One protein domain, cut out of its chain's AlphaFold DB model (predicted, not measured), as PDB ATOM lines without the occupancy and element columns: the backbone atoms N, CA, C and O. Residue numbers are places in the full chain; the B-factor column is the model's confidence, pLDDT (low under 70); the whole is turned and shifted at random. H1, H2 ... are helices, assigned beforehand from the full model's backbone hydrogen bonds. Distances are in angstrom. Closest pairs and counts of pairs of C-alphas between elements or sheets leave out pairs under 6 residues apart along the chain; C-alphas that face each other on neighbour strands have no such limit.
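Overview. This is residues 172 to 203, 212 to 246 and 284 to 335 of the 335 residues of an uncharacterized protein of Phialophora attinorum (UniProt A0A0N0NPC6). Three helices lie side by side with H1 between H2 and H4, both of which run the opposite way to it, and a fourth, H3, turns off sharply at the beginning of H4. Residues 284 to 298 stick out as an arm, of which 289 to 298 belong to H3. The printed part has 119 residues, with four named helices in the order H1, H2, H3, H4 and no named strand; its class is all helix. It is loose, with a radius of gyration of the C-alphas of 17.9 A, and spans 55 by 46 by 34 A.

Arrangement. H1, residues 177 to 200, touches H2, residues 221 to 239, closest at the C-alphas of Gly 190 and Ala 225, 4.4 A apart. These two run opposite ways at a shallow tilt of 17 degrees. H1 also touches H4, residues 307 to 327, closest at the C-alphas of Gly 185 and Gly 320, 4.0 A apart. They run opposite ways at a shallow tilt of 32 degrees. H2 and H4 are apart. H3, residues 289 to 305, is close to H4 but not clearly touching, with the closest C-alphas, those of Val 304 and Leu 310, 6.8 A apart. Their lines are about perpendicular, at 77 degrees. In H1, H3 and H4 every O i to N i+4 pair is within hydrogen-bond range; in H2, 13 of 15 are.

Along the chain. H1 begins with C-alpha 177 at (205.563, 249.496, 198.375) and measures 34.4 A from first to last C-alpha. H2 measures 26.5 A, H3 24.1 A and H4 29.7 A. H3 begins with C-alpha 289 at (190.628, 229.841, 169.439), and H4 ends with C-alpha 327 at (212.264, 249.415, 202.048).

Size, cuts and confidence. The C-alphas of Glu 284 and Asp 335 are the two farthest apart, at 61.3 A. Residues 204 to 211 are not printed, and C-alphas 203 and 212 are 17.4 A apart across that cut; residues 247 to 283 are not printed either, with 37.7 A between C-alphas 246 and 284. The link from H3 to H4 is tight, with 1 residue. The mean pLDDT of the printed part is 78.0, and it is under 70 at residues 172 to 174, 201 to 203 and 327 to 335.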
ATOM      1  N   MET A 172     196.136 259.411 193.259       56.69
ATOM      2  CA  MET A 172     195.108 258.484 192.773       56.69
ATOM      3  C   MET A 172     194.819 257.385 193.791       56.69
ATOM      4  O   MET A 172     193.655 257.022 193.958       56.69
ATOM      5  N   THR A 173     195.837 256.858 194.484       60.78
ATOM      6  CA  THR A 173     195.660 255.637 195.297       60.78
ATOM      7  C   THR A 173     196.565 255.506 196.526       60.78
ATOM      8  O   THR A 173     196.446 254.503 197.233       60.78
ATOM      9  N   GLY A 174     197.470 256.456 196.794       66.44
ATOM     10  CA  GLY A 174     198.435 256.374 197.901       66.44
ATOM     11  C   GLY A 174     199.674 255.511 197.603       66.44
ATOM     12  O   GLY A 174     199.813 254.958 196.514       66.44
ATOM     13  N   TYR A 175     200.601 255.421 198.566       76.94
ATOM     14  CA  TYR A 175     201.890 254.724 198.414       76.94
ATOM     15  C   TYR A 175     201.746 253.195 198.457       76.94
ATOM     16  O   TYR A 175     201.250 252.636 199.434       76.94
ATOM     17  N   HIS A 176     202.266 252.515 197.429       82.69
ATOM     18  CA  HIS A 176     202.196 251.057 197.271       82.69
ATOM     19  C   HIS A 176     203.600 250.433 197.203       82.69
ATOM     20  O   HIS A 176     204.160 250.299 196.110       82.69
ATOM     21  N   PRO A 177     204.183 249.990 198.333       80.25
ATOM     22  CA  PRO A 177     205.563 249.496 198.375       80.25
ATOM     23  C   PRO A 177     205.782 248.241 197.520       80.25
ATOM     24  O   PRO A 177     206.825 248.107 196.887       80.25
ATOM     25  N   ILE A 178     204.789 247.349 197.438       83.88
ATOM     26  CA  ILE A 178     204.870 246.143 196.597       83.88
ATOM     27  C   ILE A 178     204.977 246.531 195.119       83.88
ATOM     28  O   ILE A 178     205.840 246.018 194.414       83.88
ATOM     29  N   LEU A 179     204.155 247.482 194.660       85.62
ATOM     30  CA  LEU A 179     204.193 247.956 193.274       85.62
ATOM     31  C   LEU A 179     205.504 248.678 192.955       85.62
ATOM     32  O   LEU A 179     206.019 248.533 191.848       85.62
ATOM     33  N   GLN A 180     206.076 249.399 193.923       86.00
ATOM     34  CA  GLN A 180     207.388 250.027 193.769       86.00
ATOM     35  C   GLN A 180     208.484 248.974 193.567       86.00
ATOM     36  O   GLN A 180     209.292 249.085 192.645       86.00
ATOM     37  N   SER A 181     208.486 247.919 194.381       86.19
ATOM     38  CA  SER A 181     209.400 246.784 194.231       86.19
ATOM     39  C   SER A 181     209.216 246.060 192.898       86.19
ATOM     40  O   SER A 181     210.200 245.715 192.245       86.19
ATOM     41  N   THR A 182     207.969 245.879 192.451       88.44
ATOM     42  CA  THR A 182     207.670 245.328 191.124       88.44
ATOM     43  C   THR A 182     208.211 246.224 190.013       88.44
ATOM     44  O   THR A 182     208.796 245.709 189.065       88.44
ATOM     45  N   ALA A 183     208.092 247.550 190.133       90.44
ATOM     46  CA  ALA A 183     208.651 248.492 189.165       90.44
ATOM     47  C   ALA A 183     210.178 248.377 189.069       90.44
ATOM     48  O   ALA A 183     210.719 248.264 187.972       90.44
ATOM     49  N   VAL A 184     210.874 248.325 190.208       91.56
ATOM     50  CA  VAL A 184     212.336 248.153 190.248       91.56
ATOM     51  C   VAL A 184     212.759 246.787 189.689       91.56
ATOM     52  O   VAL A 184     213.739 246.691 188.944       91.56
ATOM     53  N   GLY A 185     212.001 245.726 189.977       90.12
ATOM     54  CA  GLY A 185     212.250 244.398 189.416       90.12
ATOM     55  C   GLY A 185     212.040 244.345 187.900       90.12
ATOM     56  O   GLY A 185     212.878 243.809 187.179       90.12
ATOM     57  N   LEU A 186     210.973 244.970 187.395       92.94
ATOM     58  CA  LEU A 186     210.697 245.078 185.960       92.94
ATOM     59  C   LEU A 186     211.777 245.898 185.240       92.94
ATOM     60  O   LEU A 186     212.256 245.487 184.185       92.94
ATOM     61  N   TYR A 187     212.197 247.018 185.836       94.38
ATOM     62  CA  TYR A 187     213.291 247.851 185.337       94.38
ATOM     63  C   TYR A 187     214.587 247.044 185.192       94.38
ATOM     64  O   TYR A 187     215.227 247.056 184.141       94.38
ATOM     65  N   THR A 188     214.973 246.316 186.241       93.19
ATOM     66  CA  THR A 188     216.231 245.558 186.247       93.19
ATOM     67  C   THR A 188     216.186 244.329 185.347       93.19
ATOM     68  O   THR A 188     217.172 244.075 184.655       93.19
ATOM     69  N   ALA A 189     215.051 243.625 185.266       91.38
ATOM     70  CA  ALA A 189     214.836 242.579 184.268       91.38
ATOM     71  C   ALA A 189     214.985 243.137 182.846       91.38
ATOM     72  O   ALA A 189     215.756 242.602 182.058       91.38
ATOM     73  N   GLY A 190     214.305 244.242 182.524       91.62
ATOM     74  CA  GLY A 190     214.396 244.871 181.207       91.62
ATOM     75  C   GLY A 190     215.823 245.305 180.861       91.62
ATOM     76  O   GLY A 190     216.310 245.011 179.773       91.62
ATOM     77  N   LEU A 191     216.540 245.930 181.799       92.19
ATOM     78  CA  LEU A 191     217.924 246.358 181.578       92.19
ATOM     79  C   LEU A 191     218.876 245.170 181.362       92.19
ATOM     80  O   LEU A 191     219.727 245.218 180.474       92.19
ATOM     81  N   ALA A 192     218.727 244.099 182.145       91.12
ATOM     82  CA  ALA A 192     219.512 242.879 181.974       91.12
ATOM     83  C   ALA A 192     219.203 242.190 180.634       91.12
ATOM     84  O   ALA A 192     220.127 241.738 179.959       91.12
ATOM     85  N   LEU A 193     217.931 242.181 180.216       89.00
ATOM     86  CA  LEU A 193     217.500 241.666 178.914       89.00
ATOM     87  C   LEU A 193     218.179 242.425 177.774       89.00
ATOM     88  O   LEU A 193     218.684 241.814 176.835       89.00
ATOM     89  N   GLU A 194     218.218 243.756 177.876       89.62
ATOM     90  CA  GLU A 194     218.835 244.624 176.877       89.62
ATOM     91  C   GLU A 194     220.347 244.392 176.794       89.62
ATOM     92  O   GLU A 194     220.887 244.220 175.702       89.62
ATOM     93  N   PHE A 195     221.020 244.301 177.944       88.69
ATOM     94  CA  PHE A 195     222.452 244.012 178.004       88.69
ATOM     95  C   PHE A 195     222.796 242.645 177.402       88.69
ATOM     96  O   PHE A 195     223.749 242.520 176.631       88.69
ATOM     97  N   LEU A 196     222.010 241.614 177.728       86.06
ATOM     98  CA  LEU A 196     222.195 240.273 177.184       86.06
ATOM     99  C   LEU A 196     221.946 240.247 175.677       86.06
ATOM    100  O   LEU A 196     222.761 239.676 174.952       86.06
ATOM    101  N   ALA A 197     220.891 240.911 175.200       85.12
ATOM    102  CA  ALA A 197     220.603 241.027 173.776       85.12
ATOM    103  C   ALA A 197     221.761 241.697 173.022       85.12
ATOM    104  O   ALA A 197     222.201 241.151 172.013       85.12
ATOM    105  N   ASP A 198     222.311 242.800 173.540       84.38
ATOM    106  CA  ASP A 198     223.463 243.491 172.942       84.38
ATOM    107  C   ASP A 198     224.746 242.645 173.002       84.38
ATOM    108  O   ASP A 198     225.548 242.673 172.071       84.38
ATOM    109  N   SER A 199     224.941 241.849 174.059       81.00
ATOM    110  CA  SER A 199     226.101 240.951 174.178       81.00
ATOM    111  C   SER A 199     226.047 239.752 173.224       81.00
ATOM    112  O   SER A 199     227.090 239.254 172.796       81.00
ATOM    113  N   GLN A 200     224.834 239.288 172.908       78.81
ATOM    114  CA  GLN A 200     224.570 238.131 172.052       78.81
ATOM    115  C   GLN A 200     224.325 238.518 170.592       78.81
ATOM    116  O   GLN A 200     224.419 237.651 169.726       78.81
ATOM    117  N   SER A 201     224.017 239.790 170.317       68.50
ATOM    118  CA  SER A 201     223.834 240.303 168.961       68.50
ATOM    119  C   SER A 201     225.134 240.117 168.178       68.50
ATOM    120  O   SER A 201     226.194 240.651 168.508       68.50
ATOM    121  N   SER A 202     225.044 239.273 167.162       51.50
ATOM    122  CA  SER A 202     226.131 238.658 166.417       51.50
ATOM    123  C   SER A 202     226.764 239.599 165.386       51.50
ATOM    124  O   SER A 202     226.653 239.385 164.187       51.50
ATOM    125  N   ASP A 203     227.558 240.562 165.854       48.81
ATOM    126  CA  ASP A 203     228.612 241.203 165.040       48.81
ATOM    127  C   ASP A 203     229.909 240.357 164.995       48.81
ATOM    128  O   ASP A 203     230.993 240.850 164.681       48.81
ATOM    129  N   ASP A 212     221.046 228.543 173.449       71.50
ATOM    130  CA  ASP A 212     220.299 229.244 174.506       71.50
ATOM    131  C   ASP A 212     220.204 230.781 174.288       71.50
ATOM    132  O   ASP A 212     219.882 231.528 175.221       71.50
ATOM    133  N   SER A 213     220.487 231.295 173.083       78.62
ATOM    134  CA  SER A 213     220.394 232.736 172.801       78.62
ATOM    135  C   SER A 213     218.963 233.251 172.929       78.62
ATOM    136  O   SER A 213     217.993 232.595 172.551       78.62
ATOM    137  N   ILE A 214     218.835 234.477 173.424       80.75
ATOM    138  CA  ILE A 214     217.549 235.154 173.544       80.75
ATOM    139  C   ILE A 214     216.905 235.468 172.188       80.75
ATOM    140  O   ILE A 214     215.681 235.513 172.074       80.75
ATOM    141  N   TRP A 215     217.732 235.614 171.152       78.00
ATOM    142  CA  TRP A 215     217.308 235.840 169.771       78.00
ATOM    143  C   TRP A 215     216.643 234.605 169.140       78.00
ATOM    144  O   TRP A 215     215.914 234.747 168.167       78.00
ATOM    145  N   ASN A 216     216.825 233.406 169.714       75.50
ATOM    146  CA  ASN A 216     216.154 232.182 169.248       75.50
ATOM    147  C   ASN A 216     214.693 232.091 169.714       75.50
ATOM    148  O   ASN A 216     213.941 231.237 169.249       75.50
ATOM    149  N   VAL A 217     214.312 232.927 170.679       75.75
ATOM    150  CA  VAL A 217     213.009 232.879 171.354       75.75
ATOM    151  C   VAL A 217     212.211 234.143 171.088       75.75
ATOM    152  O   VAL A 217     211.002 234.083 170.903       75.75
ATOM    153  N   LEU A 218     212.883 235.293 171.092       77.94
ATOM    154  CA  LEU A 218     212.258 236.587 170.891       77.94
ATOM    155  C   LEU A 218     212.678 237.142 169.535       77.94
ATOM    156  O   LEU A 218     213.866 237.273 169.258       77.94
ATOM    157  N   SER A 219     211.699 237.548 168.730       73.12
ATOM    158  CA  SER A 219     211.940 238.166 167.422       73.12
ATOM    159  C   SER A 219     212.659 239.515 167.548       73.12
ATOM    160  O   SER A 219     213.443 239.890 166.683       73.12
ATOM    161  N   ASN A 220     212.409 240.252 168.637       75.88
ATOM    162  CA  ASN A 220     213.056 241.534 168.916       75.88
ATOM    163  C   ASN A 220     213.269 241.743 170.434       75.88
ATOM    164  O   ASN A 220     212.552 242.528 171.071       75.88
ATOM    165  N   PRO A 221     214.241 241.036 171.045       82.25
ATOM    166  CA  PRO A 221     214.490 241.074 172.484       82.25
ATOM    167  C   PRO A 221     214.857 242.478 172.967       82.25
ATOM    168  O   PRO A 221     214.446 242.873 174.054       82.25
ATOM    169  N   LYS A 222     215.565 243.263 172.147       83.06
ATOM    170  CA  LYS A 222     215.964 244.635 172.483       83.06
ATOM    171  C   LYS A 222     214.765 245.578 172.590       83.06
ATOM    172  O   LYS A 222     214.696 246.370 173.524       83.06
ATOM    173  N   ASN A 223     213.799 245.485 171.673       81.88
ATOM    174  CA  ASN A 223     212.595 246.312 171.747       81.88
ATOM    175  C   ASN A 223     211.717 245.937 172.954       81.88
ATOM    176  O   ASN A 223     211.249 246.819 173.680       81.88
ATOM    177  N   LEU A 224     211.553 244.634 173.214       84.62
ATOM    178  CA  LEU A 224     210.833 244.146 174.391       84.62
ATOM    179  C   LEU A 224     211.490 244.640 175.687       84.62
ATOM    180  O   LEU A 224     210.813 245.193 176.553       84.62
ATOM    181  N   ALA A 225     212.814 244.493 175.784       87.50
ATOM    182  CA  ALA A 225     213.614 244.917 176.926       87.50
ATOM    183  C   ALA A 225     213.402 246.396 177.250       87.50
ATOM    184  O   ALA A 225     213.052 246.762 178.372       87.50
ATOM    185  N   SER A 226     213.551 247.259 176.247       86.94
ATOM    186  CA  SER A 226     213.408 248.693 176.456       86.94
ATOM    187  C   SER A 226     211.970 249.115 176.720       86.94
ATOM    188  O   SER A 226     211.751 250.053 177.478       86.94
ATOM    189  N   THR A 227     210.984 248.419 176.148       86.38
ATOM    190  CA  THR A 227     209.573 248.655 176.478       86.38
ATOM    191  C   THR A 227     209.304 248.320 177.946       86.38
ATOM    192  O   THR A 227     208.673 249.114 178.637       86.38
ATOM    193  N   ALA A 228     209.850 247.209 178.458       89.56
ATOM    194  CA  ALA A 228     209.756 246.846 179.873       89.56
ATOM    195  C   ALA A 228     210.421 247.894 180.786       89.56
ATOM    196  O   ALA A 228     209.825 248.309 181.781       89.56
ATOM    197  N   VAL A 229     211.610 248.389 180.416       91.19
ATOM    198  CA  VAL A 229     212.279 249.484 181.140       91.19
ATOM    199  C   VAL A 229     211.422 250.749 181.148       91.19
ATOM    200  O   VAL A 229     211.179 251.317 182.207       91.19
ATOM    201  N   VAL A 230     210.922 251.196 179.998       89.25
ATOM    202  CA  VAL A 230     210.147 252.443 179.923       89.25
ATOM    203  C   VAL A 230     208.798 252.312 180.642       89.25
ATOM    204  O   VAL A 230     208.384 253.254 181.312       89.25
ATOM    205  N   ALA A 231     208.147 251.146 180.584       87.81
ATOM    206  CA  ALA A 231     206.911 250.854 181.316       87.81
ATOM    207  C   ALA A 231     207.112 250.798 182.841       87.81
ATOM    208  O   ALA A 231     206.184 251.085 183.599       87.81
ATOM    209  N   SER A 232     208.328 250.491 183.303       91.50
ATOM    210  CA  SER A 232     208.644 250.498 184.733       91.50
ATOM    211  C   SER A 232     208.545 251.894 185.363       91.50
ATOM    212  O   SER A 232     208.197 251.999 186.537       91.50
ATOM    213  N   PHE A 233     208.784 252.974 184.604       90.50
ATOM    214  CA  PHE A 233     208.759 254.336 185.147       90.50
ATOM    215  C   PHE A 233     207.348 254.805 185.533       90.50
ATOM    216  O   PHE A 233     207.174 255.185 186.687       90.50
ATOM    217  N   PRO A 234     206.311 254.727 184.675       88.38
ATOM    218  CA  PRO A 234     204.946 255.004 185.112       88.38
ATOM    219  C   PRO A 234     204.477 254.087 186.245       88.38
ATOM    220  O   PRO A 234     203.756 254.543 187.125       88.38
ATOM    221  N   LEU A 235     204.903 252.817 186.274       88.38
ATOM    222  CA  LEU A 235     204.577 251.919 187.388       88.38
ATOM    223  C   LEU A 235     205.211 252.403 188.706       88.38
ATOM    224  O   LEU A 235     204.551 252.421 189.744       88.38
ATOM    225  N   LEU A 236     206.465 252.861 188.658       88.38
ATOM    226  CA  LEU A 236     207.156 253.481 189.790       88.38
ATOM    227  C   LEU A 236     206.443 254.763 190.251       88.38
ATOM    228  O   LEU A 236     206.264 254.967 191.454       88.38
ATOM    229  N   LEU A 237     205.991 255.601 189.318       86.12
ATOM    230  CA  LEU A 237     205.234 256.817 189.623       86.12
ATOM    231  C   LEU A 237     203.880 256.513 190.244       86.12
ATOM    232  O   LEU A 237     203.518 257.137 191.238       86.12
ATOM    233  N   TYR A 238     203.170 255.523 189.706       85.75
ATOM    234  CA  TYR A 238     201.896 255.062 190.243       85.75
ATOM    235  C   TYR A 238     202.069 254.561 191.678       85.75
ATOM    236  O   TYR A 238     201.340 254.970 192.576       85.75
ATOM    237  N   SER A 239     203.105 253.754 191.921       84.38
ATOM    238  CA  SER A 239     203.417 253.245 193.261       84.38
ATOM    239  C   SER A 239     203.800 254.333 194.270       84.38
ATOM    240  O   SER A 239     203.687 254.119 195.476       84.38
ATOM    241  N   SER A 240     204.256 255.487 193.780       81.06
ATOM    242  CA  SER A 240     204.717 256.616 194.591       81.06
ATOM    243  C   SER A 240     203.702 257.758 194.655       81.06
ATOM    244  O   SER A 240     204.029 258.801 195.211       81.06
ATOM    245  N   ASP A 241     202.505 257.571 194.088       77.69
ATOM    246  CA  ASP A 241     201.442 258.583 194.019       77.69
ATOM    247  C   ASP A 241     201.891 259.882 193.314       77.69
ATOM    248  O   ASP A 241     201.481 260.995 193.636       77.69
ATOM    249  N   MET A 242     202.799 259.724 192.347       76.06
ATOM    250  CA  MET A 242     203.387 260.799 191.544       76.06
ATOM    251  C   MET A 242     202.937 260.752 190.079       76.06
ATOM    252  O   MET A 242     203.383 261.586 189.297       76.06
ATOM    253  N   LEU A 243     202.082 259.795 189.699       79.19
ATOM    254  CA  LEU A 243     201.671 259.601 188.310       79.19
ATOM    255  C   LEU A 243     200.657 260.664 187.868       79.19
ATOM    256  O   LEU A 243     199.568 260.797 188.432       79.19
ATOM    257  N   ALA A 244     200.970 261.358 186.780       76.06
ATOM    258  CA  ALA A 244     199.978 262.083 185.995       76.06
ATOM    259  C   ALA A 244     199.522 261.209 184.809       76.06
ATOM    260  O   ALA A 244     200.371 260.644 184.122       76.06
ATOM    261  N   PRO A 245     198.218 261.111 184.481       77.12
ATOM    262  CA  PRO A 245     197.748 260.260 183.377       77.12
ATOM    263  C   PRO A 245     198.423 260.534 182.023       77.12
ATOM    264  O   PRO A 245     198.619 259.616 181.229       77.12
ATOM    265  N   ILE A 246     198.841 261.779 181.775       76.69
ATOM    266  CA  ILE A 246     199.575 262.173 180.564       76.69
ATOM    267  C   ILE A 246     200.945 261.485 180.435       76.69
ATOM    268  O   ILE A 246     201.451 261.313 179.330       76.69
ATOM    269  N   GLU A 284     183.275 236.325 160.967       81.69
ATOM    270  CA  GLU A 284     182.984 235.192 160.085       81.69
ATOM    271  C   GLU A 284     183.163 233.831 160.784       81.69
ATOM    272  O   GLU A 284     182.940 232.797 160.157       81.69
ATOM    273  N   GLY A 285     183.534 233.813 162.073       72.81
ATOM    274  CA  GLY A 285     183.705 232.586 162.858       72.81
ATOM    275  C   GLY A 285     184.862 231.704 162.382       72.81
ATOM    276  O   GLY A 285     184.856 230.503 162.633       72.81
ATOM    277  N   LYS A 286     185.837 232.285 161.674       72.94
ATOM    278  CA  LYS A 286     186.994 231.583 161.095       72.94
ATOM    279  C   LYS A 286     188.168 231.439 162.063       72.94
ATOM    280  O   LYS A 286     189.170 230.826 161.708       72.94
ATOM    281  N   VAL A 287     188.048 232.002 163.263       72.06
ATOM    282  CA  VAL A 287     189.085 231.944 164.295       72.06
ATOM    283  C   VAL A 287     188.927 230.666 165.106       72.06
ATOM    284  O   VAL A 287     187.949 230.493 165.838       72.06
ATOM    285  N   ASP A 288     189.906 229.771 164.988       78.69
ATOM    286  CA  ASP A 288     190.021 228.620 165.875       78.69
ATOM    287  C   ASP A 288     190.807 229.006 167.131       78.69
ATOM    288  O   ASP A 288     192.027 228.856 167.220       78.69
ATOM    289  N   TYR A 289     190.071 229.468 168.140       73.44
ATOM    290  CA  TYR A 289     190.628 229.841 169.439       73.44
ATOM    291  C   TYR A 289     191.382 228.701 170.141       73.44
ATOM    292  O   TYR A 289     192.188 228.967 171.031       73.44
ATOM    293  N   LYS A 290     191.123 227.429 169.798       73.25
ATOM    294  CA  LYS A 290     191.868 226.306 170.380       73.25
ATOM    295  C   LYS A 290     193.238 226.163 169.735       73.25
ATOM    296  O   LYS A 290     194.200 225.942 170.461       73.25
ATOM    297  N   ALA A 291     193.329 226.314 168.416       76.25
ATOM    298  CA  ALA A 291     194.605 226.287 167.708       76.25
ATOM    299  C   ALA A 291     195.512 227.451 168.146       76.25
ATOM    300  O   ALA A 291     196.663 227.213 168.499       76.25
ATOM    301  N   GLU A 292     194.969 228.671 168.248       75.38
ATOM    302  CA  GLU A 292     195.713 229.840 168.752       75.38
ATOM    303  C   GLU A 292     196.183 229.651 170.201       75.38
ATOM    304  O   GLU A 292     197.302 230.020 170.559       75.38
ATOM    305  N   ALA A 293     195.349 229.050 171.056       70.88
ATOM    306  CA  ALA A 293     195.725 228.779 172.438       70.88
ATOM    307  C   ALA A 293     196.833 227.721 172.551       70.88
ATOM    308  O   ALA A 293     197.676 227.830 173.440       70.88
ATOM    309  N   GLU A 294     196.843 226.697 171.694       77.00
ATOM    310  CA  GLU A 294     197.921 225.699 171.657       77.00
ATOM    311  C   GLU A 294     199.224 226.292 171.101       77.00
ATOM    312  O   GLU A 294     200.283 226.081 171.688       77.00
ATOM    313  N   GLU A 295     199.158 227.122 170.058       76.69
ATOM    314  CA  GLU A 295     200.330 227.835 169.533       76.69
ATOM    315  C   GLU A 295     200.929 228.790 170.578       76.69
ATOM    316  O   GLU A 295     202.132 228.755 170.843       76.69
ATOM    317  N   ALA A 296     200.085 229.560 171.273       73.69
ATOM    318  CA  ALA A 296     200.520 230.423 172.367       73.69
ATOM    319  C   ALA A 296     201.158 229.625 173.517       73.69
ATOM    320  O   ALA A 296     202.152 230.062 174.099       73.69
ATOM    321  N   LYS A 297     200.630 228.437 173.850       74.00
ATOM    322  CA  LYS A 297     201.251 227.550 174.849       74.00
ATOM    323  C   LYS A 297     202.626 227.076 174.400       74.00
ATOM    324  O   LYS A 297     203.536 227.054 175.228       74.00
ATOM    325  N   ASP A 298     202.790 226.716 173.132       77.25
ATOM    326  CA  ASP A 298     204.069 226.267 172.585       77.25
ATOM    327  C   ASP A 298     205.108 227.394 172.561       77.25
ATOM    328  O   ASP A 298     206.270 227.175 172.923       77.25
ATOM    329  N   GLU A 299     204.708 228.619 172.215       76.19
ATOM    330  CA  GLU A 299     205.569 229.799 172.320       76.19
ATOM    331  C   GLU A 299     205.964 230.094 173.770       76.19
ATOM    332  O   GLU A 299     207.152 230.238 174.077       76.19
ATOM    333  N   ILE A 300     205.001 230.091 174.696       74.00
ATOM    334  CA  ILE A 300     205.265 230.268 176.130       74.00
ATOM    335  C   ILE A 300     206.194 229.161 176.641       74.00
ATOM    336  O   ILE A 300     207.128 229.437 177.394       74.00
ATOM    337  N   ALA A 301     206.004 227.913 176.215       75.69
ATOM    338  CA  ALA A 301     206.856 226.798 176.612       75.69
ATOM    339  C   ALA A 301     208.299 226.969 176.115       75.69
ATOM    340  O   ALA A 301     209.234 226.643 176.852       75.69
ATOM    341  N   LYS A 302     208.509 227.503 174.904       77.50
ATOM    342  CA  LYS A 302     209.847 227.856 174.393       77.50
ATOM    343  C   LYS A 302     210.487 228.962 175.233       77.50
ATOM    344  O   LYS A 302     211.649 228.837 175.616       77.50
ATOM    345  N   VAL A 303     209.719 229.996 175.576       75.12
ATOM    346  CA  VAL A 303     210.168 231.118 176.416       75.12
ATOM    347  C   VAL A 303     210.571 230.648 177.816       75.12
ATOM    348  O   VAL A 303     211.656 230.973 178.294       75.12
ATOM    349  N   VAL A 304     209.736 229.826 178.455       74.44
ATOM    350  CA  VAL A 304     209.957 229.317 179.819       74.44
ATOM    351  C   VAL A 304     211.127 228.333 179.889       74.44
ATOM    352  O   VAL A 304     211.766 228.224 180.929       74.44
ATOM    353  N   LYS A 305     211.454 227.628 178.801       81.62
ATOM    354  CA  LYS A 305     212.601 226.705 178.758       81.62
ATOM    355  C   LYS A 305     213.942 227.403 178.518       81.62
ATOM    356  O   LYS A 305     214.985 226.787 178.739       81.62
ATOM    357  N   ASN A 306     213.948 228.663 178.084       80.94
ATOM    358  CA  ASN A 306     215.181 229.374 177.769       80.94
ATOM    359  C   ASN A 306     215.889 229.876 179.038       80.94
ATOM    360  O   ASN A 306     215.388 230.735 179.766       80.94
ATOM    361  N   LYS A 307     217.104 229.374 179.283       81.94
ATOM    362  CA  LYS A 307     217.884 229.705 180.488       81.94
ATOM    363  C   LYS A 307     218.279 231.179 180.567       81.94
ATOM    364  O   LYS A 307     218.279 231.747 181.657       81.94
ATOM    365  N   THR A 308     218.608 231.807 179.439       80.38
ATOM    366  CA  THR A 308     218.998 233.227 179.378       80.38
ATOM    367  C   THR A 308     217.822 234.130 179.758       80.38
ATOM    368  O   THR A 308     217.967 235.064 180.553       80.38
ATOM    369  N   PHE A 309     216.629 233.815 179.251       81.19
ATOM    370  CA  PHE A 309     215.399 234.522 179.588       81.19
ATOM    371  C   PHE A 309     215.032 234.338 181.069       81.19
ATOM    372  O   PHE A 309     214.806 235.321 181.776       81.19
ATOM    373  N   LEU A 310     215.091 233.104 181.582       81.88
ATOM    374  CA  LEU A 310     214.873 232.820 183.006       81.88
ATOM    375  C   LEU A 310     215.877 233.537 183.916       81.88
ATOM    376  O   LEU A 310     215.485 234.070 184.950       81.88
ATOM    377  N   THR A 311     217.154 233.595 183.528       82.12
ATOM    378  CA  THR A 311     218.196 234.319 184.280       82.12
ATOM    379  C   THR A 311     217.844 235.797 184.397       82.12
ATOM    380  O   THR A 311     218.003 236.401 185.453       82.12
ATOM    381  N   THR A 312     217.296 236.373 183.329       80.31
ATOM    382  CA  THR A 312     216.886 237.776 183.307       80.31
ATOM    383  C   THR A 312     215.716 238.046 184.252       80.31
ATOM    384  O   THR A 312     215.758 238.991 185.043       80.31
ATOM    385  N   ILE A 313     214.697 237.182 184.228       84.56
ATOM    386  CA  ILE A 313     213.573 237.252 185.171       84.56
ATOM    387  C   ILE A 313     214.058 237.048 186.608       84.56
ATOM    388  O   ILE A 313     213.609 237.755 187.510       84.56
ATOM    389  N   ALA A 314     214.990 236.118 186.833       82.25
ATOM    390  CA  ALA A 314     215.549 235.847 188.151       82.25
ATOM    391  C   ALA A 314     216.291 237.069 188.709       82.25
ATOM    392  O   ALA A 314     216.063 237.430 189.861       82.25
ATOM    393  N   ILE A 315     217.102 237.753 187.891       86.75
ATOM    394  CA  ILE A 315     217.766 239.009 188.273       86.75
ATOM    395  C   ILE A 315     216.724 240.049 188.698       86.75
ATOM    396  O   ILE A 315     216.820 240.589 189.800       86.75
ATOM    397  N   GLY A 316     215.701 240.287 187.870       80.81
ATOM    398  CA  GLY A 316     214.645 241.246 188.198       80.81
ATOM    399  C   GLY A 316     213.879 240.891 189.470       80.81
ATOM    400  O   GLY A 316     213.633 241.742 190.322       80.81
ATOM    401  N   THR A 317     213.557 239.609 189.642       81.06
ATOM    402  CA  THR A 317     212.834 239.103 190.815       81.06
ATOM    403  C   THR A 317     213.662 239.266 192.086       81.06
ATOM    404  O   THR A 317     213.151 239.775 193.078       81.06
ATOM    405  N   ILE A 318     214.949 238.901 192.063       86.00
ATOM    406  CA  ILE A 318     215.845 239.037 193.218       86.00
ATOM    407  C   ILE A 318     215.991 240.507 193.609       86.00
ATOM    408  O   ILE A 318     215.850 240.834 194.785       86.00
ATOM    409  N   VAL A 319     216.225 241.403 192.646       84.38
ATOM    410  CA  VAL A 319     216.365 242.834 192.946       84.38
ATOM    411  C   VAL A 319     215.048 243.421 193.456       84.38
ATOM    412  O   VAL A 319     215.062 244.152 194.443       84.38
ATOM    413  N   GLY A 320     213.910 243.066 192.855       77.94
ATOM    414  CA  GLY A 320     212.593 243.499 193.328       77.94
ATOM    415  C   GLY A 320     212.299 243.028 194.755       77.94
ATOM    416  O   GLY A 320     211.843 243.812 195.586       77.94
ATOM    417  N   ILE A 321     212.627 241.773 195.077       80.62
ATOM    418  CA  ILE A 321     212.492 241.214 196.426       80.62
ATOM    419  C   ILE A 321     213.412 241.939 197.414       80.62
ATOM    420  O   ILE A 321     212.955 242.348 198.480       80.62
ATOM    421  N   LEU A 322     214.687 242.139 197.068       83.06
ATOM    422  CA  LEU A 322     215.634 242.877 197.906       83.06
ATOM    423  C   LEU A 322     215.147 244.303 198.169       83.06
ATOM    424  O   LEU A 322     215.196 244.760 199.310       83.06
ATOM    425  N   GLU A 323     214.618 244.979 197.153       81.88
ATOM    426  CA  GLU A 323     214.038 246.315 197.290       81.88
ATOM    427  C   GLU A 323     212.813 246.307 198.217       81.88
ATOM    428  O   GLU A 323     212.665 247.175 199.080       81.88
ATOM    429  N   GLY A 324     211.960 245.287 198.095       72.88
ATOM    430  CA  GLY A 324     210.804 245.080 198.970       72.88
ATOM    431  C   GLY A 324     211.178 244.792 200.422       72.88
ATOM    432  O   GLY A 324     210.546 245.324 201.328       72.88
ATOM    433  N   PHE A 325     212.234 244.023 200.681       74.75
ATOM    434  CA  PHE A 325     212.687 243.751 202.049       74.75
ATOM    435  C   PHE A 325     213.375 244.952 202.696       74.75
ATOM    436  O   PHE A 325     213.128 245.261 203.864       74.75
ATOM    437  N   THR A 326     214.229 245.639 201.938       74.94
ATOM    438  CA  THR A 326     215.020 246.771 202.441       74.94
ATOM    439  C   THR A 326     214.177 248.017 202.695       74.94
ATOM    440  O   THR A 326     214.530 248.809 203.564       74.94
ATOM    441  N   HIS A 327     213.055 248.183 201.983       68.38
ATOM    442  CA  HIS A 327     212.264 249.415 202.048       68.38
ATOM    443  C   HIS A 327     210.740 249.225 202.150       68.38
ATOM    444  O   HIS A 327     210.023 250.193 202.403       68.38
ATOM    445  N   GLY A 328     210.223 248.009 201.966       53.62
ATOM    446  CA  GLY A 328     208.813 247.647 202.184       53.62
ATOM    447  C   GLY A 328     208.505 247.187 203.614       53.62
ATOM    448  O   GLY A 328     207.354 246.892 203.933       53.62
ATOM    449  N   SER A 329     209.496 247.180 204.509       46.94
ATOM    450  CA  SER A 329     209.386 246.844 205.939       46.94
ATOM    451  C   SER A 329     208.672 247.924 206.782       46.94
ATOM    452  O   SER A 329     208.998 248.160 207.941       46.94
ATOM    453  N   ALA A 330     207.628 248.541 206.213       44.75
ATOM    454  CA  ALA A 330     206.503 249.106 206.961       44.75
ATOM    455  C   ALA A 330     205.380 248.070 207.194       44.75
ATOM    456  O   ALA A 330     204.379 248.385 207.825       44.75
ATOM    457  N   LEU A 331     205.548 246.816 206.751       42.12
ATOM    458  CA  LEU A 331     204.808 245.674 207.297       42.12
ATOM    459  C   LEU A 331     205.528 245.170 208.555       42.12
ATOM    460  O   LEU A 331     206.182 244.128 208.549       42.12
ATOM    461  N   ARG A 332     205.425 245.942 209.646       40.31
ATOM    462  CA  ARG A 332     205.601 245.385 210.991       40.31
ATOM    463  C   ARG A 332     204.514 244.330 211.177       40.31
ATOM    464  O   ARG A 332     203.340 244.654 211.316       40.31
ATOM    465  N   PHE A 333     204.913 243.067 211.160       41.47
ATOM    466  CA  PHE A 333     204.157 242.035 211.848       41.47
ATOM    467  C   PHE A 333     204.171 242.378 213.344       41.47
ATOM    468  O   PHE A 333     205.225 242.295 213.968       41.47
ATOM    469  N   GLY A 334     203.011 242.767 213.876       40.44
ATOM    470  CA  GLY A 334     202.731 242.873 215.308       40.44
ATOM    471  C   GLY A 334     203.200 244.162 215.984       40.44
ATOM    472  O   GLY A 334     204.343 244.247 216.418       40.44
ATOM    473  N   ASP A 335     202.279 245.114 216.125       33.09
ATOM    474  CA  ASP A 335     201.950 245.714 217.426       33.09
ATOM    475  C   ASP A 335     200.440 245.514 217.640       33.09
ATOM    476  O   ASP A 335     199.686 245.743 216.659       33.09
TER     477      ASP A 335